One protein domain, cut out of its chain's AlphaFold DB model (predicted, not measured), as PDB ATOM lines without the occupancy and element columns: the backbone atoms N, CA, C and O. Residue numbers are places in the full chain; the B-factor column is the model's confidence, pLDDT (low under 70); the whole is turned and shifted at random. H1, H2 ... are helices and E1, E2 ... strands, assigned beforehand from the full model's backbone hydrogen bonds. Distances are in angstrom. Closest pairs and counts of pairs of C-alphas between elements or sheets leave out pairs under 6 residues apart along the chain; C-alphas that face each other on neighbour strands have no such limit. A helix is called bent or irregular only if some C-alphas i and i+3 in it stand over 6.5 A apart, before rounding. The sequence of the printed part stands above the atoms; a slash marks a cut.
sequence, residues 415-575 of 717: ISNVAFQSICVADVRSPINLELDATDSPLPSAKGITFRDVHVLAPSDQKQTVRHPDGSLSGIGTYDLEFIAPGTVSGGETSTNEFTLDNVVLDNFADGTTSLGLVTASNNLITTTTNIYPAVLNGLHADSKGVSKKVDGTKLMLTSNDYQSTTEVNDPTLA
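Overview. This is residues 415 to 575 of the 717 residues of the protein "Endo-polygalacturonase" of Acidisarcina polymorpha (UniProt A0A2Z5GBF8). The chain is wound in stacked turns, a small solenoid whose two sheets of parallel strands are face to face: E1, E3, E5, E7 and E9 build one wall, E2, E4, E6 and E8 the other, and each turn adds a strand to both. E3 and E5 are sharply bent, the short helix H1 lies in the turn between E7 and E8, and the link of residues 457 to 478 loops far out from the body. The printed part has 161 residues with nine named strands and one named helix, in the order E1, E2, E3, E4, E5, E6, E7, H1, E8, E9; the class is mostly strand, though under half of the residues are in named elements. Across the sheets the orders are E1, E3, E5, E7, E9 and E2, E4, E6, E8, both parallel throughout. The whole is compact, with a radius of gyration of the C-alphas of 16.8 A and spans of 50 by 47 by 30 A.

Along the chain. E1 holds residues 419 to 425, 15.5 A from first to last C-alpha, and begins at C-alpha 419 at (153.739, 173.925, 116.708). E2 follows with residues 430 to 435. E3, residues 445 to 456, is the longest strand by residues and measures 25.7 A; it bends by 82 degrees at residue 453. E4 holds residues 479 to 484, 16.3 A, with C-alpha 479 at (163.161, 156.447, 124.518). E5, residues 497 to 506, measures 21.9 A and bends by 83 degrees at residue 503. E6 is residues 516 to 522, 17.9 A, and E7 is residues 524 to 528. H1 is residues 535 to 538, E8 residues 548 to 552, and E9 residues 555 to 558, ending at C-alpha 558 at (140.527, 163.208, 125.688).

Arrangement. In the larger sheet, E1 is an edge strand parallel to E3 at 34 degrees, with N 420 and O 450 2.8 A apart, within hydrogen-bond range. E3 and E5 are parallel at 2 degrees, with N 498 and O 446 at 2.8 A. E5 and E7 are parallel at 44 degrees, with N 525 and O 497 at 2.8 A. E7 and the other edge strand, E9, are parallel at 11 degrees, with N 557 and O 526 at 2.8 A. This sheet is twisted. In the other sheet, N 434 and O 482 of E2 and E4 are 2.8 A apart, N 483 and O 520 of E4 and E6 2.8 A, and N 521 and O 550 of E6 and E8 2.9 A. The two sheets form a sandwich, two sheets face to face, 10.3 A centre to centre where they face each other, with best planes 12 degrees apart. The closest C-alphas of E1 and E2, those of Val 425 and Pro 431, are 6.5 A apart. E6 and E7 meet only through their link. H1 only grazes the larger sheet, with its residues 535 to 538; it is too short for an O i to N i+4 pair, and its 1 O i to N i+3 pair is within range. Residues 532 to 533 pair in parallel with residues 504 to 505 of E5.

Size, cuts and confidence. The two C-alphas farthest apart, those of Asp 470 and Ser 560, are 52.2 A apart. The printed part has no cut. The links E3 to E4 and E4 to E5 are long, with 22 and 12 residues. The C-alphas of residues 457 to 478 lie 12 to 33 A from the mean of all C-alphas; within this link, residues 466 to 467 pair antiparallel with residues 473 to 474. After E9, residues 559 to 575 hold no named element. The mean pLDDT of the printed part is 74.6, and 50 residues are under 70, among them residues 461 to 477, 538 to 550 and 558 to 572.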
ATOM      1  N   ILE A 415     156.276 181.087 127.061       88.75
ATOM      2  CA  ILE A 415     156.387 180.407 125.777       88.75
ATOM      3  C   ILE A 415     154.973 180.085 125.315       88.75
ATOM      4  O   ILE A 415     154.167 179.540 126.073       88.75
ATOM      5  N   SER A 416     154.631 180.454 124.086       91.06
ATOM      6  CA  SER A 416     153.289 180.187 123.579       91.06
ATOM      7  C   SER A 416     153.221 180.050 122.072       91.06
ATOM      8  O   SER A 416     154.022 180.668 121.377       91.06
ATOM      9  N   ASN A 417     152.203 179.333 121.591       92.31
ATOM     10  CA  ASN A 417     151.890 179.170 120.166       92.31
ATOM     11  C   ASN A 417     153.038 178.534 119.364       92.31
ATOM     12  O   ASN A 417     153.388 179.008 118.286       92.31
ATOM     13  N   VAL A 418     153.619 177.460 119.903       94.12
ATOM     14  CA  VAL A 418     154.642 176.657 119.219       94.12
ATOM     15  C   VAL A 418     153.987 175.404 118.651       94.12
ATOM     16  O   VAL A 418     153.298 174.682 119.373       94.12
ATOM     17  N   ALA A 419     154.208 175.136 117.368       95.25
ATOM     18  CA  ALA A 419     153.739 173.925 116.708       95.25
ATOM     19  C   ALA A 419     154.929 173.142 116.147       95.25
ATOM     20  O   ALA A 419     155.668 173.643 115.306       95.25
ATOM     21  N   PHE A 420     155.077 171.903 116.601       96.44
ATOM     22  CA  PHE A 420     155.928 170.888 115.997       96.44
ATOM     23  C   PHE A 420     155.032 170.025 115.113       96.44
ATOM     24  O   PHE A 420     154.148 169.344 115.635       96.44
ATOM     25  N   GLN A 421     155.196 170.099 113.791       94.31
ATOM     26  CA  GLN A 421     154.287 169.452 112.846       94.31
ATOM     27  C   GLN A 421     155.037 168.682 111.755       94.31
ATOM     28  O   GLN A 421     155.968 169.230 111.169       94.31
ATOM     29  N   SER A 422     154.579 167.464 111.443       94.69
ATOM     30  CA  SER A 422     155.101 166.634 110.344       94.69
ATOM     31  C   SER A 422     156.582 166.281 110.520       94.69
ATOM     32  O   SER A 422     157.419 166.565 109.661       94.69
ATOM     33  N   ILE A 423     156.916 165.688 111.669       95.12
ATOM     34  CA  ILE A 423     158.302 165.446 112.086       95.12
ATOM     35  C   ILE A 423     158.563 163.953 112.236       95.12
ATOM     36  O   ILE A 423     157.784 163.228 112.851       95.12
ATOM     37  N   CYS A 424     159.711 163.520 111.721       93.56
ATOM     38  CA  CYS A 424     160.268 162.203 111.986       93.56
ATOM     39  C   CYS A 424     161.471 162.324 112.927       93.56
ATOM     40  O   CYS A 424     162.329 163.180 112.715       93.56
ATOM     41  N   VAL A 425     161.550 161.461 113.939       91.50
ATOM     42  CA  VAL A 425     162.680 161.366 114.868       91.50
ATOM     43  C   VAL A 425     163.218 159.942 114.841       91.50
ATOM     44  O   VAL A 425     162.460 158.984 114.956       91.50
ATOM     45  N   ALA A 426     164.530 159.793 114.719       87.00
ATOM     46  CA  ALA A 426     165.204 158.504 114.786       87.00
ATOM     47  C   ALA A 426     166.402 158.625 115.717       87.00
ATOM     48  O   ALA A 426     167.105 159.631 115.681       87.00
ATOM     49  N   ASP A 427     166.627 157.616 116.557       81.06
ATOM     50  CA  ASP A 427     167.851 157.505 117.346       81.06
ATOM     51  C   ASP A 427     168.178 158.753 118.197       81.06
ATOM     52  O   ASP A 427     169.334 159.073 118.470       81.06
ATOM     53  N   VAL A 428     167.164 159.395 118.786       82.12
ATOM     54  CA  VAL A 428     167.328 160.443 119.817       82.12
ATOM     55  C   VAL A 428     166.666 159.982 121.108       82.12
ATOM     56  O   VAL A 428     165.497 159.630 121.096       82.12
ATOM     57  N   ARG A 429     167.428 159.887 122.212       80.88
ATOM     58  CA  ARG A 429     166.946 159.231 123.447       80.88
ATOM     59  C   ARG A 429     165.737 159.968 124.019       80.88
ATOM     60  O   ARG A 429     164.815 159.321 124.496       80.88
ATOM     61  N   SER A 430     165.768 161.288 123.929       84.50
ATOM     62  CA  SER A 430     164.713 162.189 124.364       84.50
ATOM     63  C   SER A 430     164.045 162.807 123.125       84.50
ATOM     64  O   SER A 430     164.443 163.875 122.654       84.50
ATOM     65  N   PRO A 431     163.100 162.098 122.474       89.25
ATOM     66  CA  PRO A 431     162.488 162.586 121.241       89.25
ATOM     67  C   PRO A 431     161.568 163.791 121.480       89.25
ATOM     68  O   PRO A 431     161.416 164.626 120.592       89.25
ATOM     69  N   ILE A 432     160.960 163.900 122.666       91.75
ATOM     70  CA  ILE A 432     160.148 165.051 123.068       91.75
ATOM     71  C   ILE A 432     160.500 165.412 124.509       91.75
ATOM     72  O   ILE A 432     160.315 164.592 125.412       91.75
ATOM     73  N   ASN A 433     160.948 166.652 124.703       90.06
ATOM     74  CA  ASN A 433     161.296 167.213 126.001       90.06
ATOM     75  C   ASN A 433     160.602 168.572 126.206       90.06
ATOM     76  O   ASN A 433     160.899 169.550 125.524       90.06
ATOM     77  N   LEU A 434     159.671 168.653 127.152       91.12
ATOM     78  CA  LEU A 434     159.082 169.904 127.628       91.12
ATOM     79  C   LEU A 434     159.377 170.031 129.123       91.12
ATOM     80  O   LEU A 434     158.545 169.672 129.956       91.12
ATOM     81  N   GLU A 435     160.560 170.530 129.458       87.06
ATOM     82  CA  GLU A 435     161.062 170.629 130.829       87.06
ATOM     83  C   GLU A 435     161.308 172.089 131.219       87.06
ATOM     84  O   GLU A 435     162.319 172.702 130.886       87.06
ATOM     85  N   LEU A 436     160.377 172.658 131.977       84.12
ATOM     86  CA  LEU A 436     160.515 173.981 132.569       84.12
ATOM     87  C   LEU A 436     160.672 173.834 134.086       84.12
ATOM     88  O   LEU A 436     159.694 173.564 134.781       84.12
ATOM     89  N   ASP A 437     161.882 174.046 134.609       74.75
ATOM     90  CA  ASP A 437     162.161 173.991 136.054       74.75
ATOM     91  C   ASP A 437     162.476 175.377 136.639       74.75
ATOM     92  O   ASP A 437     163.383 176.073 136.191       74.75
ATOM     93  N   ALA A 438     161.764 175.809 137.677       75.56
ATOM     94  CA  ALA A 438     162.084 177.060 138.356       75.56
ATOM     95  C   ALA A 438     161.712 177.026 139.836       75.56
ATOM     96  O   ALA A 438     160.674 176.497 140.231       75.56
ATOM     97  N   THR A 439     162.557 177.666 140.646       71.38
ATOM     98  CA  THR A 439     162.376 177.792 142.099       71.38
ATOM     99  C   THR A 439     161.898 179.171 142.543       71.38
ATOM    100  O   THR A 439     161.516 179.330 143.701       71.38
ATOM    101  N   ASP A 440     161.901 180.148 141.635       74.06
ATOM    102  CA  ASP A 440     161.677 181.561 141.931       74.06
ATOM    103  C   ASP A 440     160.578 182.150 141.040       74.06
ATOM    104  O   ASP A 440     160.442 181.799 139.869       74.06
ATOM    105  N   SER A 441     159.788 183.056 141.618       75.69
ATOM    106  CA  SER A 441     158.721 183.792 140.930       75.69
ATOM    107  C   SER A 441     159.284 184.937 140.064       75.69
ATOM    108  O   SER A 441     160.258 185.578 140.477       75.69
ATOM    109  N   PRO A 442     158.666 185.269 138.910       80.06
ATOM    110  CA  PRO A 442     157.544 184.563 138.277       80.06
ATOM    111  C   PRO A 442     157.976 183.220 137.679       80.06
ATOM    112  O   PRO A 442     159.102 183.098 137.203       80.06
ATOM    113  N   LEU A 443     157.083 182.231 137.669       81.12
ATOM    114  CA  LEU A 443     157.361 180.907 137.103       81.12
ATOM    115  C   LEU A 443     157.285 180.903 135.562       81.12
ATOM    116  O   LEU A 443     156.432 181.591 134.991       81.12
ATOM    117  N   PRO A 444     158.130 180.122 134.854       83.62
ATOM    118  CA  PRO A 444     158.016 179.969 133.410       83.62
ATOM    119  C   PRO A 444     156.750 179.185 133.060       83.62
ATOM    120  O   PRO A 444     156.257 178.386 133.855       83.62
ATOM    121  N   SER A 445     156.202 179.415 131.872       83.06
ATOM    122  CA  SER A 445     155.000 178.715 131.403       83.06
ATOM    123  C   SER A 445     155.055 178.471 129.903       83.06
ATOM    124  O   SER A 445     155.501 179.339 129.153       83.06
ATOM    125  N   ALA A 446     154.557 177.311 129.477       89.25
ATOM    126  CA  ALA A 446     154.349 176.965 128.077       89.25
ATOM    127  C   ALA A 446     152.850 176.776 127.804       89.25
ATOM    128  O   ALA A 446     152.212 175.962 128.470       89.25
ATOM    129  N   LYS A 447     152.267 177.517 126.851       91.69
ATOM    130  CA  LYS A 447     150.830 177.429 126.527       91.69
ATOM    131  C   LYS A 447     150.537 177.376 125.034       91.69
ATOM    132  O   LYS A 447     151.130 178.107 124.251       91.69
ATOM    133  N   GLY A 448     149.558 176.568 124.637       92.19
ATOM    134  CA  GLY A 448     149.207 176.426 123.222       92.19
ATOM    135  C   GLY A 448     150.325 175.763 122.418       92.19
ATOM    136  O   GLY A 448     150.574 176.144 121.277       92.19
ATOM    137  N   ILE A 449     151.032 174.811 123.035       95.38
ATOM    138  CA  ILE A 449     152.038 173.995 122.351       95.38
ATOM    139  C   ILE A 449     151.328 172.829 121.660       95.38
ATOM    140  O   ILE A 449     150.434 172.217 122.243       95.38
ATOM    141  N   THR A 450     151.694 172.514 120.422       94.38
ATOM    142  CA  THR A 450     151.105 171.391 119.679       94.38
ATOM    143  C   THR A 450     152.197 170.513 119.090       94.38
ATOM    144  O   THR A 450     153.077 171.017 118.399       94.38
ATOM    145  N   PHE A 451     152.103 169.207 119.325       94.25
ATOM    146  CA  PHE A 451     152.854 168.179 118.609       94.25
ATOM    147  C   PHE A 451     151.875 167.460 117.688       94.25
ATOM    148  O   PHE A 451     150.965 166.785 118.175       94.25
ATOM    149  N   ARG A 452     152.027 167.653 116.377       92.56
ATOM    150  CA  ARG A 452     151.147 167.100 115.350       92.56
ATOM    151  C   ARG A 452     151.922 166.239 114.359       92.56
ATOM    152  O   ARG A 452     152.939 166.690 113.848       92.56
ATOM    153  N   ASP A 453     151.416 165.055 114.029       92.50
ATOM    154  CA  ASP A 453     152.028 164.170 113.027       92.50
ATOM    155  C   ASP A 453     153.519 163.912 113.341       92.50
ATOM    156  O   ASP A 453     154.405 164.123 112.509       92.50
ATOM    157  N   VAL A 454     153.804 163.518 114.588       93.88
ATOM    158  CA  VAL A 454     155.162 163.205 115.061       93.88
ATOM    159  C   VAL A 454     155.358 161.696 115.044       93.88
ATOM    160  O   VAL A 454     154.642 160.967 115.728       93.88
ATOM    161  N   HIS A 455     156.353 161.228 114.300       93.56
ATOM    162  CA  HIS A 455     156.702 159.818 114.193       93.56
ATOM    163  C   HIS A 455     158.117 159.577 114.724       93.56
ATOM    164  O   HIS A 455     159.091 160.089 114.183       93.56
ATOM    165  N   VAL A 456     158.239 158.794 115.790       92.00
ATOM    166  CA  VAL A 456     159.518 158.363 116.353       92.00
ATOM    167  C   VAL A 456     159.767 156.917 115.933       92.00
ATOM    168  O   VAL A 456     159.040 156.017 116.349       92.00
ATOM    169  N   LEU A 457     160.794 156.696 115.119       90.31
ATOM    170  CA  LEU A 457     161.180 155.369 114.643       90.31
ATOM    171  C   LEU A 457     161.782 154.532 115.771       90.31
ATOM    172  O   LEU A 457     162.408 155.070 116.684       90.31
ATOM    173  N   ALA A 458     161.657 153.208 115.688       86.38
ATOM    174  CA  ALA A 458     162.299 152.306 116.637       86.38
ATOM    175  C   ALA A 458     163.827 152.527 116.651       86.38
ATOM    176  O   ALA A 458     164.409 152.729 115.581       86.38
ATOM    177  N   PRO A 459     164.492 152.466 117.824       80.38
ATOM    178  CA  PRO A 459     165.940 152.629 117.907       80.38
ATOM    179  C   PRO A 459     166.668 151.616 117.017       80.38
ATOM    180  O   PRO A 459     166.382 150.415 117.078       80.38
ATOM    181  N   SER A 460     167.622 152.089 116.219       74.56
ATOM    182  CA  SER A 460     168.420 151.241 115.336       74.56
ATOM    183  C   SER A 460     169.514 150.483 116.097       74.56
ATOM    184  O   SER A 460     169.842 150.781 117.250       74.56
ATOM    185  N   ASP A 461     170.150 149.520 115.424       60.19
ATOM    186  CA  ASP A 461     171.308 148.791 115.957       60.19
ATOM    187  C   ASP A 461     172.492 149.719 116.290       60.19
ATOM    188  O   ASP A 461     173.332 149.363 117.115       60.19
ATOM    189  N   GLN A 462     172.561 150.929 115.714       54.91
ATOM    190  CA  GLN A 462     173.593 151.922 116.049       54.91
ATOM    191  C   GLN A 462     173.443 152.462 117.479       54.91
ATOM    192  O   GLN A 462     174.436 152.838 118.103       54.91
ATOM    193  N   LYS A 463     172.224 152.430 118.034       57.41
ATOM    194  CA  LYS A 463     171.943 152.703 119.451       57.41
ATOM    195  C   LYS A 463     172.108 151.505 120.369       57.41
ATOM    196  O   LYS A 463     171.970 151.641 121.588       57.41
ATOM    197  N   GLN A 464     172.414 150.335 119.823       49.59
ATOM    198  CA  GLN A 464     172.598 149.137 120.618       49.59
ATOM    199  C   GLN A 464     174.083 148.934 120.921       49.59
ATOM    200  O   GLN A 464     174.905 148.656 120.055       49.59
ATOM    201  N   THR A 465     174.411 149.015 122.213       49.81
ATOM    202  CA  THR A 465     175.693 148.636 122.825       49.81
ATOM    203  C   THR A 465     176.929 149.456 122.443       49.81
ATOM    204  O   THR A 465     177.725 149.077 121.585       49.81
ATOM    205  N   VAL A 466     177.215 150.495 123.236       45.41
ATOM    206  CA  VAL A 466     178.602 150.949 123.417       45.41
ATOM    207  C   VAL A 466     179.294 149.955 124.347       45.41
ATOM    208  O   VAL A 466     178.891 149.769 125.496       45.41
ATOM    209  N   ARG A 467     180.336 149.290 123.839       42.25
ATOM    210  CA  ARG A 467     181.251 148.494 124.659       42.25
ATOM    211  C   ARG A 467     182.288 149.430 125.265       42.25
ATOM    212  O   ARG A 467     183.157 149.941 124.560       42.25
ATOM    213  N   HIS A 468     182.200 149.637 126.569       47.09
ATOM    214  CA  HIS A 468     183.206 150.368 127.321       47.09
ATOM    215  C   HIS A 468     184.563 149.630 127.279       47.09
ATOM    216  O   HIS A 468     184.602 148.412 127.073       47.09
ATOM    217  N   PRO A 469     185.695 150.330 127.496       40.00
ATOM    218  CA  PRO A 469     187.026 149.712 127.560       40.00
ATOM    219  C   PRO A 469     187.163 148.616 128.628       40.00
ATOM    220  O   PRO A 469     188.014 147.740 128.505       40.00
ATOM    221  N   ASP A 470     186.312 148.643 129.656       43.59
ATOM    222  CA  ASP A 470     186.217 147.613 130.698       43.59
ATOM    223  C   ASP A 470     185.352 146.401 130.290       43.59
ATOM    224  O   ASP A 470     185.187 145.454 131.057       43.59
ATOM    225  N   GLY A 471     184.807 146.412 129.071       37.81
ATOM    226  CA  GLY A 471     183.948 145.369 128.528       37.81
ATOM    227  C   GLY A 471     182.474 145.479 128.922       37.81
ATOM    228  O   GLY A 471     181.697 144.633 128.468       37.81
ATOM    229  N   SER A 472     182.078 146.482 129.712       41.34
ATOM    230  CA  SER A 472     180.675 146.729 130.051       41.34
ATOM    231  C   SER A 472     179.886 147.254 128.847       41.34
ATOM    232  O   SER A 472     180.440 147.852 127.922       41.34
ATOM    233  N   LEU A 473     178.586 146.965 128.830       42.16
ATOM    234  CA  LEU A 473     177.664 147.326 127.756       42.16
ATOM    235  C   LEU A 473     176.584 148.242 128.337       42.16
ATOM    236  O   LEU A 473     175.888 147.834 129.267       42.16
ATOM    237  N   SER A 474     176.405 149.440 127.786       50.44
ATOM    238  CA  SER A 474     175.183 150.220 128.010       50.44
ATOM    239  C   SER A 474     174.119 149.764 127.000       50.44
ATOM    240  O   SER A 474     174.367 149.788 125.793       50.44
ATOM    241  N   GLY A 475     172.988 149.258 127.506       48.38
ATOM    242  CA  GLY A 475     171.974 148.513 126.748       48.38
ATOM    243  C   GLY A 475     171.200 149.320 125.703       48.38
ATOM    244  O   GLY A 475     171.289 150.543 125.661       48.38
ATOM    245  N   ILE A 476     170.457 148.582 124.871       52.81
ATOM    246  CA  ILE A 476     169.515 149.050 123.841       52.81
ATOM    247  C   ILE A 476     168.738 150.250 124.389       52.81
ATOM    248  O   ILE A 476     167.934 150.093 125.308       52.81
ATOM    249  N   GLY A 477     169.046 151.450 123.898       65.69
ATOM    250  CA  GLY A 477     168.445 152.670 124.422       65.69
ATOM    251  C   GLY A 477     166.948 152.676 124.141       65.69
ATOM    252  O   GLY A 477     166.548 152.725 122.985       65.69
ATOM    253  N   THR A 478     166.125 152.619 125.183       76.56
ATOM    254  CA  THR A 478     164.717 153.010 125.091       76.56
ATOM    255  C   THR A 478     164.606 154.529 124.998       76.56
ATOM    256  O   THR A 478     165.528 155.249 125.394       76.56
ATOM    257  N   TYR A 479     163.474 155.023 124.507       83.69
ATOM    258  CA  TYR A 479     163.161 156.447 124.518       83.69
ATOM    259  C   TYR A 479     162.597 156.896 125.864       83.69
ATOM    260  O   TYR A 479     161.864 156.148 126.516       83.69
ATOM    261  N   ASP A 480     162.908 158.132 126.237       84.81
ATOM    262  CA  ASP A 480     162.437 158.790 127.448       84.81
ATOM    263  C   ASP A 480     161.628 160.035 127.045       84.81
ATOM    264  O   ASP A 480     162.067 160.818 126.207       84.81
ATOM    265  N   LEU A 481     160.423 160.197 127.597       87.00
ATOM    266  CA  LEU A 481     159.580 161.379 127.389       87.00
ATOM    267  C   LEU A 481     159.495 162.192 128.678       87.00
ATOM    268  O   LEU A 481     159.152 161.644 129.734       87.00
ATOM    269  N   GLU A 482     159.742 163.496 128.581       86.75
ATOM    270  CA  GLU A 482     159.776 164.395 129.736       86.75
ATOM    271  C   GLU A 482     158.839 165.593 129.542       86.75
ATOM    272  O   GLU A 482     158.924 166.337 128.569       86.75
ATOM    273  N   PHE A 483     157.903 165.760 130.481       89.00
ATOM    274  CA  PHE A 483     156.908 166.833 130.520       89.00
ATOM    275  C   PHE A 483     156.862 167.421 131.933       89.00
ATOM    276  O   PHE A 483     156.068 167.006 132.777       89.00
ATOM    277  N   ILE A 484     157.731 168.364 132.253       86.38
ATOM    278  CA  ILE A 484     157.871 168.898 133.608       86.38
ATOM    279  C   ILE A 484     157.510 170.380 133.580       86.38
ATOM    280  O   ILE A 484     158.140 171.173 132.884       86.38
ATOM    281  N   ALA A 485     156.470 170.761 134.322       84.50
ATOM    282  CA  ALA A 485     156.179 172.158 134.619       84.50
ATOM    283  C   ALA A 485     156.758 172.545 135.991       84.50
ATOM    284  O   ALA A 485     156.892 171.675 136.867       84.50
ATOM    285  N   PRO A 486     157.024 173.842 136.230       75.94
ATOM    286  CA  PRO A 486     157.539 174.295 137.512       75.94
ATOM    287  C   PRO A 486     156.570 173.941 138.639       75.94
ATOM    288  O   PRO A 486     155.357 174.142 138.527       75.94
ATOM    289  N   GLY A 487     157.112 173.412 139.735       69.75
ATOM    290  CA  GLY A 487     156.339 173.120 140.939       69.75
ATOM    291  C   GLY A 487     155.782 174.380 141.615       69.75
ATOM    292  O   GLY A 487     155.929 175.505 141.145       69.75
ATOM    293  N   THR A 488     155.135 174.200 142.768       72.19
ATOM    294  CA  THR A 488     154.689 175.338 143.590       72.19
ATOM    295  C   THR A 488     155.886 175.997 144.277       72.19
ATOM    296  O   THR A 488     156.615 175.320 145.003       72.19
ATOM    297  N   VAL A 489     156.069 177.309 144.109       71.62
ATOM    298  CA  VAL A 489     157.155 178.066 144.766       71.62
ATOM    299  C   VAL A 489     156.706 178.746 146.060       71.62
ATOM    300  O   VAL A 489     155.512 178.866 146.356       71.62
ATOM    301  N   SER A 490     157.680 179.206 146.853       59.62
ATOM    302  CA  SER A 490     157.471 179.943 148.106       59.62
ATOM    303  C   SER A 490     156.641 181.212 147.860       59.62
ATOM    304  O   SER A 490     157.154 182.212 147.375       59.62
ATOM    305  N   GLY A 491     155.344 181.157 148.174       66.81
ATOM    306  CA  GLY A 491     154.367 182.208 147.848       66.81
ATOM    307  C   GLY A 491     153.058 181.681 147.249       66.81
ATOM    308  O   GLY A 491     152.085 182.425 147.184       66.81
ATOM    309  N   GLY A 492     153.007 180.398 146.868       75.19
ATOM    310  CA  GLY A 492     151.796 179.729 146.378       75.19
ATOM    311  C   GLY A 492     151.542 179.883 144.874       75.19
ATOM    312  O   GLY A 492     150.504 179.432 144.392       75.19
ATOM    313  N   GLU A 493     152.465 180.501 144.131       77.88
ATOM    314  CA  GLU A 493     152.413 180.525 142.666       77.88
ATOM    315  C   GLU A 493     152.610 179.106 142.116       77.88
ATOM    316  O   GLU A 493     153.474 178.357 142.578       77.88
ATOM    317  N   THR A 494     151.784 178.745 141.138       76.88
ATOM    318  CA  THR A 494     151.819 177.465 140.427       76.88
ATOM    319  C   THR A 494     151.879 177.741 138.935       76.88
ATOM    320  O   THR A 494     151.212 178.656 138.450       76.88
ATOM    321  N   SER A 495     152.669 176.954 138.208       81.50
ATOM    322  CA  SER A 495     152.687 176.977 136.749       81.50
ATOM    323  C   SER A 495     152.195 175.645 136.197       81.50
ATOM    324  O   SER A 495     152.222 174.612 136.864       81.50
ATOM    325  N   THR A 496     151.661 175.684 134.984       85.06
ATOM    326  CA  THR A 496     151.149 174.514 134.277       85.06
ATOM    327  C   THR A 496     151.493 174.667 132.811       85.06
ATOM    328  O   THR A 496     151.216 175.712 132.217       85.06
ATOM    329  N   ASN A 497     152.071 173.619 132.233       88.62
ATOM    330  CA  ASN A 497     152.249 173.540 130.789       88.62
ATOM    331  C   ASN A 497     150.928 173.123 130.138       88.62
ATOM    332  O   ASN A 497     150.289 172.182 130.602       88.62
ATOM    333  N   GLU A 498     150.527 173.791 129.061       91.81
ATOM    334  CA  GLU A 498     149.323 173.479 128.286       91.81
ATOM    335  C   GLU A 498     149.716 173.082 126.857       91.81
ATOM    336  O   GLU A 498     150.170 173.928 126.075       91.81
ATOM    337  N   PHE A 499     149.532 171.804 126.508       91.75
ATOM    338  CA  PHE A 499     149.912 171.284 125.193       91.75
ATOM    339  C   PHE A 499     148.979 170.201 124.641       91.75
ATOM    340  O   PHE A 499     148.210 169.575 125.370       91.75
ATOM    341  N   THR A 500     149.049 169.995 123.324       90.44
ATOM    342  CA  THR A 500     148.244 169.019 122.579       90.44
ATOM    343  C   THR A 500     149.135 167.992 121.886       90.44
ATOM    344  O   THR A 500     150.113 168.371 121.242       90.44
ATOM    345  N   LEU A 501     148.774 166.710 121.990       88.44
ATOM    346  CA  LEU A 501     149.336 165.615 121.196       88.44
ATOM    347  C   LEU A 501     148.306 165.174 120.144       88.44
ATOM    348  O   LEU A 501     147.183 164.793 120.479       88.44
ATOM    349  N   ASP A 502     148.675 165.235 118.873       87.50
ATOM    350  CA  ASP A 502     147.789 164.990 117.735       87.50
ATOM    351  C   ASP A 502     148.504 164.101 116.708       87.50
ATOM    352  O   ASP A 502     149.390 164.568 116.011       87.50
ATOM    353  N   ASN A 503     148.182 162.808 116.632       85.94
ATOM    354  CA  ASN A 503     148.935 161.848 115.807       85.94
ATOM    355  C   ASN A 503     150.431 161.754 116.197       85.94
ATOM    356  O   ASN A 503     151.320 162.112 115.426       85.94
ATOM    357  N   VAL A 504     150.713 161.296 117.425       89.06
ATOM    358  CA  VAL A 504     152.085 161.073 117.930       89.06
ATOM    359  C   VAL A 504     152.350 159.574 118.075       89.06
ATOM    360  O   VAL A 504     151.727 158.913 118.906       89.06
ATOM    361  N   VAL A 505     153.268 159.025 117.282       88.25
ATOM    362  CA  VAL A 505     153.508 157.578 117.168       88.25
ATOM    363  C   VAL A 505     154.971 157.251 117.451       88.25
ATOM    364  O   VAL A 505     155.852 157.773 116.778       88.25
ATOM    365  N   LEU A 506     155.233 156.380 118.430       89.38
ATOM    366  CA  LEU A 506     156.555 155.803 118.700       89.38
ATOM    367  C   LEU A 506     156.556 154.318 118.312       89.38
ATOM    368  O   LEU A 506     155.881 153.517 118.957       89.38
ATOM    369  N   ASP A 507     157.329 153.944 117.297       88.38
ATOM    370  CA  ASP A 507     157.425 152.571 116.799       88.38
ATOM    371  C   ASP A 507     157.923 151.585 117.867       88.38
ATOM    372  O   ASP A 507     158.823 151.888 118.651       88.38
ATOM    373  N   ASN A 508     157.398 150.361 117.865       84.81
ATOM    374  CA  ASN A 508     157.929 149.263 118.680       84.81
ATOM    375  C   ASN A 508     159.239 148.700 118.118       84.81
ATOM    376  O   ASN A 508     159.505 148.769 116.920       84.81
ATOM    377  N   PHE A 509     160.007 148.023 118.973       81.88
ATOM    378  CA  PHE A 509     161.079 147.142 118.523       81.88
ATOM    379  C   PHE A 509     160.548 146.030 117.605       81.88
ATOM    380  O   PHE A 509     159.371 145.661 117.641       81.88
ATOM    381  N   ALA A 510     161.446 145.438 116.812       83.06
ATOM    382  CA  ALA A 510     161.111 144.375 115.862       83.06
ATOM    383  C   ALA A 510     160.498 143.118 116.517       83.06
ATOM    384  O   ALA A 510     159.781 142.369 115.856       83.06
ATOM    385  N   ASP A 511     160.756 142.885 117.809       81.06
ATOM    386  CA  ASP A 511     160.154 141.796 118.591       81.06
ATOM    387  C   ASP A 511     158.739 142.124 119.118       81.06
ATOM    388  O   ASP A 511     158.111 141.297 119.782       81.06
ATOM    389  N   GLY A 512     158.228 143.317 118.805       78.56
ATOM    390  CA  GLY A 512     156.919 143.815 119.208       78.56
ATOM    391  C   GLY A 512     156.889 144.479 120.585       78.56
ATOM    392  O   GLY A 512     155.818 144.926 120.997       78.56
ATOM    393  N   THR A 513     158.015 144.563 121.301       78.19
ATOM    394  CA  THR A 513     158.096 145.285 122.578       78.19
ATOM    395  C   THR A 513     158.166 146.799 122.366       78.19
ATOM    396  O   THR A 513     158.611 147.286 121.330       78.19
ATOM    397  N   THR A 514     157.688 147.571 123.345       80.00
ATOM    398  CA  THR A 514     157.690 149.041 123.271       80.00
ATOM    399  C   THR A 514     159.111 149.603 123.241       80.00
ATOM    400  O   THR A 514     159.945 149.191 124.043       80.00
ATOM    401  N   SER A 515     159.366 150.587 122.369       81.69
ATOM    402  CA  SER A 515     160.616 151.366 122.370       81.69
ATOM    403  C   SER A 515     160.673 152.421 123.478       81.69
ATOM    404  O   SER A 515     161.752 152.882 123.839       81.69
ATOM    405  N   LEU A 516     159.522 152.787 124.048       81.38
ATOM    406  CA  LEU A 516     159.406 153.730 125.159       81.38
ATOM    407  C   LEU A 516     159.801 153.070 126.489       81.38
ATOM    408  O   LEU A 516     159.242 152.031 126.844       81.38
ATOM    409  N   GLY A 517     160.720 153.690 127.232       78.56
ATOM    410  CA  GLY A 517     161.251 153.188 128.505       78.56
ATOM    411  C   GLY A 517     160.867 154.019 129.727       78.56
ATOM    412  O   GLY A 517     160.585 153.442 130.785       78.56
ATOM    413  N   LEU A 518     160.797 155.347 129.593       78.56
ATOM    414  CA  LEU A 518     160.427 156.265 130.677       78.56
ATOM    415  C   LEU A 518     159.418 157.316 130.214       78.56
ATOM    416  O   LEU A 518     159.538 157.884 129.133       78.56
ATOM    417  N   VAL A 519     158.453 157.618 131.087       82.31
ATOM    418  CA  VAL A 519     157.623 158.826 130.984       82.31
ATOM    419  C   VAL A 519     157.631 159.571 132.317       82.31
ATOM    420  O   VAL A 519     157.182 159.041 133.342       82.31
ATOM    421  N   THR A 520     158.096 160.817 132.297       83.12
ATOM    422  CA  THR A 520     158.056 161.737 133.439       83.12
ATOM    423  C   THR A 520     157.099 162.880 133.118       83.12
ATOM    424  O   THR A 520     157.294 163.573 132.126       83.12
ATOM    425  N   ALA A 521     156.056 163.081 133.929       85.19
ATOM    426  CA  ALA A 521     155.058 164.125 133.694       85.19
ATOM    427  C   ALA A 521     154.581 164.807 134.990       85.19
ATOM    428  O   ALA A 521     153.832 164.218 135.768       85.19
ATOM    429  N   SER A 522     154.928 166.078 135.191       85.56
ATOM    430  CA  SER A 522     154.583 166.837 136.401       85.56
ATOM    431  C   SER A 522     153.852 168.144 136.090       85.56
ATOM    432  O   SER A 522     154.380 168.980 135.365       85.56
ATOM    433  N   ASN A 523     152.670 168.341 136.687       84.69
ATOM    434  CA  ASN A 523     151.882 169.583 136.634       84.69
ATOM    435  C   ASN A 523     151.530 170.079 135.210       84.69
ATOM    436  O   ASN A 523     151.616 171.271 134.926       84.69
ATOM    437  N   ASN A 524     151.100 169.187 134.310       86.31
ATOM    438  CA  ASN A 524     150.694 169.555 132.942       86.31
ATOM    439  C   ASN A 524     149.172 169.495 132.725       86.31
ATOM    440  O   ASN A 524     148.468 168.725 133.379       86.31
ATOM    441  N   LEU A 525     148.678 170.247 131.742       88.81
ATOM    442  CA  LEU A 525     147.379 170.067 131.101       88.81
ATOM    443  C   LEU A 525     147.602 169.602 129.659       88.81
ATOM    444  O   LEU A 525     148.067 170.362 128.810       88.81
ATOM    445  N   ILE A 526     147.251 168.350 129.393       86.75
ATOM    446  CA  ILE A 526     147.508 167.685 128.116       86.75
ATOM    447  C   ILE A 526     146.176 167.410 127.434       86.75
ATOM    448  O   ILE A 526     145.254 166.893 128.064       86.75
ATOM    449  N   THR A 527     146.077 167.741 126.151       85.38
ATOM    450  CA  THR A 527     144.922 167.405 125.308       85.38
ATOM    451  C   THR A 527     145.342 166.439 124.205       85.38
ATOM    452  O   THR A 527     146.462 166.524 123.705       85.38
ATOM    453  N   THR A 528     144.461 165.521 123.812       80.62
ATOM    454  CA  THR A 528     144.703 164.598 122.690       80.62
ATOM    455  C   THR A 528     143.549 164.632 121.695       80.62
ATOM    456  O   THR A 528     142.388 164.632 122.121       80.62
ATOM    457  N   THR A 529     143.858 164.600 120.394       73.25
ATOM    458  CA  THR A 529     142.850 164.776 119.324       73.25
ATOM    459  C   THR A 529     142.699 163.572 118.391       73.25
ATOM    460  O   THR A 529     141.574 163.192 118.085       73.25
ATOM    461  N   THR A 530     143.802 162.970 117.939       74.44
ATOM    462  CA  THR A 530     143.775 161.830 117.000       74.44
ATOM    463  C   THR A 530     144.362 160.586 117.684       74.44
ATOM    464  O   THR A 530     143.908 160.207 118.762       74.44
ATOM    465  N   ASN A 531     145.379 159.942 117.114       73.56
ATOM    466  CA  ASN A 531     146.045 158.768 117.674       73.56
ATOM    467  C   ASN A 531     147.297 159.156 118.474       73.56
ATOM    468  O   ASN A 531     148.050 160.048 118.093       73.56
ATOM    469  N   ILE A 532     147.541 158.451 119.577       78.94
ATOM    470  CA  ILE A 532     148.829 158.458 120.277       78.94
ATOM    471  C   ILE A 532     149.244 157.018 120.578       78.94
ATOM    472  O   ILE A 532     148.430 156.208 121.029       78.94
ATOM    473  N   TYR A 533     150.499 156.681 120.289       78.56
ATOM    474  CA  TYR A 533     151.032 155.325 120.411       78.56
ATOM    475  C   TYR A 533     152.451 155.346 121.005       78.56
ATOM    476  O   TYR A 533     153.240 156.198 120.596       78.56
ATOM    477  N   PRO A 534     152.815 154.431 121.931       74.12
ATOM    478  CA  PRO A 534     152.033 153.295 122.431       74.12
ATOM    479  C   PRO A 534     150.870 153.684 123.350       74.12
ATOM    480  O   PRO A 534     150.840 154.772 123.920       74.12
ATOM    481  N   ALA A 535     149.919 152.758 123.545       66.50
ATOM    482  CA  ALA A 535     148.682 152.998 124.303       66.50
ATOM    483  C   ALA A 535     148.897 153.500 125.745       66.50
ATOM    484  O   ALA A 535     147.994 154.066 126.355       66.50
ATOM    485  N   VAL A 536     150.105 153.327 126.279       64.50
ATOM    486  CA  VAL A 536     150.564 153.879 127.555       64.50
ATOM    487  C   VAL A 536     150.441 155.414 127.637       64.50
ATOM    488  O   VAL A 536     150.245 155.953 128.728       64.50
ATOM    489  N   LEU A 537     150.481 156.109 126.496       73.06
ATOM    490  CA  LEU A 537     150.273 157.554 126.387       73.06
ATOM    491  C   LEU A 537     148.798 157.959 126.588       73.06
ATOM    492  O   LEU A 537     148.536 159.077 127.020       73.06
ATOM    493  N   ASN A 538     147.836 157.047 126.373       66.44
ATOM    494  CA  ASN A 538     146.388 157.328 126.434       66.44
ATOM    495  C   ASN A 538     145.856 157.658 127.833       66.44
ATOM    496  O   ASN A 538     144.745 158.166 127.963       66.44
ATOM    497  N   GLY A 539     146.610 157.331 128.880       60.91
ATOM    498  CA  GLY A 539     146.201 157.603 130.255       60.91
ATOM    499  C   GLY A 539     147.249 158.318 131.089       60.91
ATOM    500  O   GLY A 539     146.909 158.826 132.153       60.91
ATOM    501  N   LEU A 540     148.524 158.300 130.671       63.62
ATOM    502  CA  LEU A 540     149.666 158.684 131.514       63.62
ATOM    503  C   LEU A 540     149.545 158.133 132.959       63.62
ATOM    504  O   LEU A 540     150.039 158.718 133.915       63.62
ATOM    505  N   HIS A 541     148.848 157.007 133.146       51.81
ATOM    506  CA  HIS A 541     148.599 156.393 134.448       51.81
ATOM    507  C   HIS A 541     149.748 155.436 134.783       51.81
ATOM    508  O   HIS A 541     150.338 154.834 133.881       51.81
ATOM    509  N   ALA A 542     150.066 155.249 136.066       44.94
ATOM    510  CA  ALA A 542     151.021 154.228 136.496       44.94
ATOM    511  C   ALA A 542     150.489 152.823 136.140       44.94
ATOM    512  O   ALA A 542     149.426 152.435 136.619       44.94
ATOM    513  N   ASP A 543     151.207 152.063 135.306       47.16
ATOM    514  CA  ASP A 543     150.907 150.650 135.037       47.16
ATOM    515  C   ASP A 543     152.166 149.780 135.188       47.16
ATOM    516  O   ASP A 543     153.283 150.277 135.308       47.16
ATOM    517  N   SER A 544     151.971 148.463 135.275       43.69
ATOM    518  CA  SER A 544     152.974 147.474 135.692       43.69
ATOM    519  C   SER A 544     153.778 146.842 134.542       43.69
ATOM    520  O   SER A 544     154.459 145.837 134.756       43.69
ATOM    521  N   LYS A 545     153.705 147.383 133.317       50.97
ATOM    522  CA  LYS A 545     154.289 146.775 132.107       50.97
ATOM    523  C   LYS A 545     155.577 147.474 131.660       50.97
ATOM    524  O   LYS A 545     155.566 148.206 130.681       50.97
ATOM    525  N   GLY A 546     156.691 147.224 132.348       49.69
ATOM    526  CA  GLY A 546     158.056 147.465 131.834       49.69
ATOM    527  C   GLY A 546     158.502 148.919 131.588       49.69
ATOM    528  O   GLY A 546     159.701 149.147 131.493       49.69
ATOM    529  N   VAL A 547     157.587 149.891 131.540       56.78
ATOM    530  CA  VAL A 547     157.864 151.332 131.423       56.78
ATOM    531  C   VAL A 547     157.931 151.943 132.820       56.78
ATOM    532  O   VAL A 547     156.990 151.815 133.606       56.78
ATOM    533  N   SER A 548     159.024 152.633 133.143       55.69
ATOM    534  CA  SER A 548     159.123 153.400 134.393       55.69
ATOM    535  C   SER A 548     158.329 154.705 134.263       55.69
ATOM    536  O   SER A 548     158.368 155.346 133.216       55.69
ATOM    537  N   LYS A 549     157.583 155.115 135.299       64.06
ATOM    538  CA  LYS A 549     156.723 156.315 135.249       64.06
ATOM    539  C   LYS A 549     156.793 157.149 136.521       64.06
ATOM    540  O   LYS A 549     156.750 156.599 137.622       64.06
ATOM    541  N   LYS A 550     156.811 158.475 136.365       67.12
ATOM    542  CA  LYS A 550     156.650 159.459 137.449       67.12
ATOM    543  C   LYS A 550     155.637 160.511 137.006       67.12
ATOM    544  O   LYS A 550     155.989 161.402 136.243       67.12
ATOM    545  N   VAL A 551     154.384 160.374 137.447       74.75
ATOM    546  CA  VAL A 551     153.296 161.283 137.057       74.75
ATOM    547  C   VAL A 551     152.667 161.911 138.293       74.75
ATOM    548  O   VAL A 551     152.130 161.193 139.134       74.75
ATOM    549  N   ASP A 552     152.743 163.237 138.396       76.62
ATOM    550  CA  ASP A 552     152.216 164.016 139.522       76.62
ATOM    551  C   ASP A 552     151.511 165.288 139.028       76.62
ATOM    552  O   ASP A 552     151.961 165.928 138.082       76.62
ATOM    553  N   GLY A 553     150.363 165.637 139.611       75.06
ATOM    554  CA  GLY A 553     149.609 166.859 139.278       75.06
ATOM    555  C   GLY A 553     149.158 167.038 137.810       75.06
ATOM    556  O   GLY A 553     148.529 168.046 137.493       75.06
ATOM    557  N   THR A 554     149.447 166.089 136.913       81.12
ATOM    558  CA  THR A 554     149.164 166.173 135.472       81.12
ATOM    559  C   THR A 554     147.734 165.731 135.153       81.12
ATOM    560  O   THR A 554     147.270 164.691 135.622       81.12
ATOM    561  N   LYS A 555     147.032 166.512 134.325       81.31
ATOM    562  CA  LYS A 555     145.677 166.236 133.834       81.31
ATOM    563  C   LYS A 555     145.700 165.988 132.329       81.31
ATOM    564  O   LYS A 555     146.227 166.802 131.578       81.31
ATOM    565  N   LEU A 556     145.062 164.902 131.903       77.06
ATOM    566  CA  LEU A 556     144.880 164.534 130.502       77.06
ATOM    567  C   LEU A 556     143.398 164.665 130.119       77.06
ATOM    568  O   LEU A 556     142.534 164.116 130.804       77.06
ATOM    569  N   MET A 557     143.106 165.390 129.041       74.56
ATOM    570  CA  MET A 557     141.770 165.538 128.462       74.56
ATOM    571  C   MET A 557     141.708 164.862 127.090       74.56
ATOM    572  O   MET A 557     142.415 165.249 126.163       74.56
ATOM    573  N   LEU A 558     140.812 163.884 126.953       66.12
ATOM    574  CA  LEU A 558     140.527 163.208 125.688       66.12
ATOM    575  C   LEU A 558     139.326 163.912 125.032       66.12
ATOM    576  O   LEU A 558     138.187 163.690 125.445       66.12
ATOM    577  N   THR A 559     139.558 164.825 124.085       57.53
ATOM    578  CA  THR A 559     138.498 165.728 123.580       57.53
ATOM    579  C   THR A 559     137.670 165.160 122.425       57.53
ATOM    580  O   THR A 559     136.505 165.521 122.283       57.53
ATOM    581  N   SER A 560     138.211 164.223 121.653       49.94
ATOM    582  CA  SER A 560     137.495 163.365 120.700       49.94
ATOM    583  C   SER A 560     138.495 162.336 120.190       49.94
ATOM    584  O   SER A 560     139.657 162.677 120.035       49.94
ATOM    585  N   ASN A 561     138.079 161.100 119.952       43.97
ATOM    586  CA  ASN A 561     138.912 160.094 119.303       43.97
ATOM    587  C   ASN A 561     138.070 159.545 118.152       43.97
ATOM    588  O   ASN A 561     137.022 158.948 118.409       43.97
ATOM    589  N   ASP A 562     138.474 159.779 116.901       44.34
ATOM    590  CA  ASP A 562     137.803 159.163 115.745       44.34
ATOM    591  C   ASP A 562     137.943 157.625 115.767       44.34
ATOM    592  O   ASP A 562     137.194 156.912 115.096       44.34
ATOM    593  N   TYR A 563     138.820 157.092 116.626       44.66
ATOM    594  CA  TYR A 563     138.946 155.674 116.924       44.66
ATOM    595  C   TYR A 563     138.366 155.377 118.316       44.66
ATOM    596  O   TYR A 563     138.969 155.661 119.348       44.66
ATOM    597  N   GLN A 564     137.176 154.764 118.371       40.44
ATOM    598  CA  GLN A 564     136.499 154.368 119.625       40.44
ATOM    599  C   GLN A 564     137.219 153.273 120.442       40.44
ATOM    600  O   GLN A 564     136.709 152.804 121.458       40.44
ATOM    601  N   SER A 565     138.424 152.892 120.045       43.94
ATOM    602  CA  SER A 565     139.366 152.139 120.855       43.94
ATOM    603  C   SER A 565     140.757 152.651 120.520       43.94
ATOM    604  O   SER A 565     141.098 152.751 119.345       43.94
ATOM    605  N   THR A 566     141.534 152.959 121.554       47.75
ATOM    606  CA  THR A 566     142.996 152.833 121.586       47.75
ATOM    607  C   THR A 566     143.579 152.143 120.345       47.75
ATOM    608  O   THR A 566     143.244 150.986 120.085       47.75
ATOM    609  N   THR A 567     144.483 152.788 119.604       50.53
ATOM    610  CA  THR A 567     145.365 152.046 118.696       50.53
ATOM    611  C   THR A 567     146.258 151.156 119.565       50.53
ATOM    612  O   THR A 567     147.293 151.566 120.077       50.53
ATOM    613  N   GLU A 568     145.800 149.932 119.835       52.09
ATOM    614  CA  GLU A 568     146.591 148.898 120.518       52.09
ATOM    615  C   GLU A 568     147.687 148.341 119.597       52.09
ATOM    616  O   GLU A 568     148.621 147.683 120.055       52.09
ATOM    617  N   VAL A 569     147.580 148.616 118.296       52.84
ATOM    618  CA  VAL A 569     148.455 148.106 117.247       52.84
ATOM    619  C   VAL A 569     149.409 149.213 116.813       52.84
ATOM    620  O   VAL A 569     148.960 150.314 116.495       52.84
ATOM    621  N   ASN A 570     150.712 148.907 116.797       65.81
ATOM    622  CA  ASN A 570     151.686 149.715 116.070       65.81
ATOM    623  C   ASN A 570     151.353 149.595 114.577       65.81
ATOM    624  O   ASN A 570     151.690 148.579 113.967       65.81
ATOM    625  N   ASP A 571     150.621 150.558 114.019       67.00
ATOM    626  CA  ASP A 571     150.332 150.623 112.587       67.00
ATOM    627  C   ASP A 571     151.084 151.812 111.974       67.00
ATOM    628  O   ASP A 571     150.596 152.946 112.037       67.00
ATOM    629  N   PRO A 572     152.259 151.568 111.362       65.75
ATOM    630  CA  PRO A 572     153.057 152.612 110.728       65.75
ATOM    631  C   PRO A 572     152.314 153.368 109.619       65.75
ATOM    632  O   PRO A 572     152.732 154.461 109.252       65.75
ATOM    633  N   THR A 573     151.213 152.826 109.074       71.69
ATOM    634  CA  THR A 573     150.408 153.526 108.055       71.69
ATOM    635  C   THR A 573     149.600 154.694 108.623       71.69
ATOM    636  O   THR A 573     149.151 155.547 107.860       71.69
ATOM    637  N   LEU A 574     149.438 154.754 109.948       71.50
ATOM    638  CA  LEU A 574     148.805 155.869 110.654       71.50
ATOM    639  C   LEU A 574     149.817 156.951 111.063       71.50
ATOM    640  O   LEU A 574     149.414 158.036 111.475       71.50
ATOM    641  N   ALA A 575     151.117 156.668 110.960       83.62
ATOM    642  CA  ALA A 575     152.182 157.586 111.331       83.62
ATOM    643  C   ALA A 575     152.576 158.513 110.169       83.62
ATOM    644  O   ALA A 575     152.368 158.211 108.992       83.62
TER     645      ALA A 575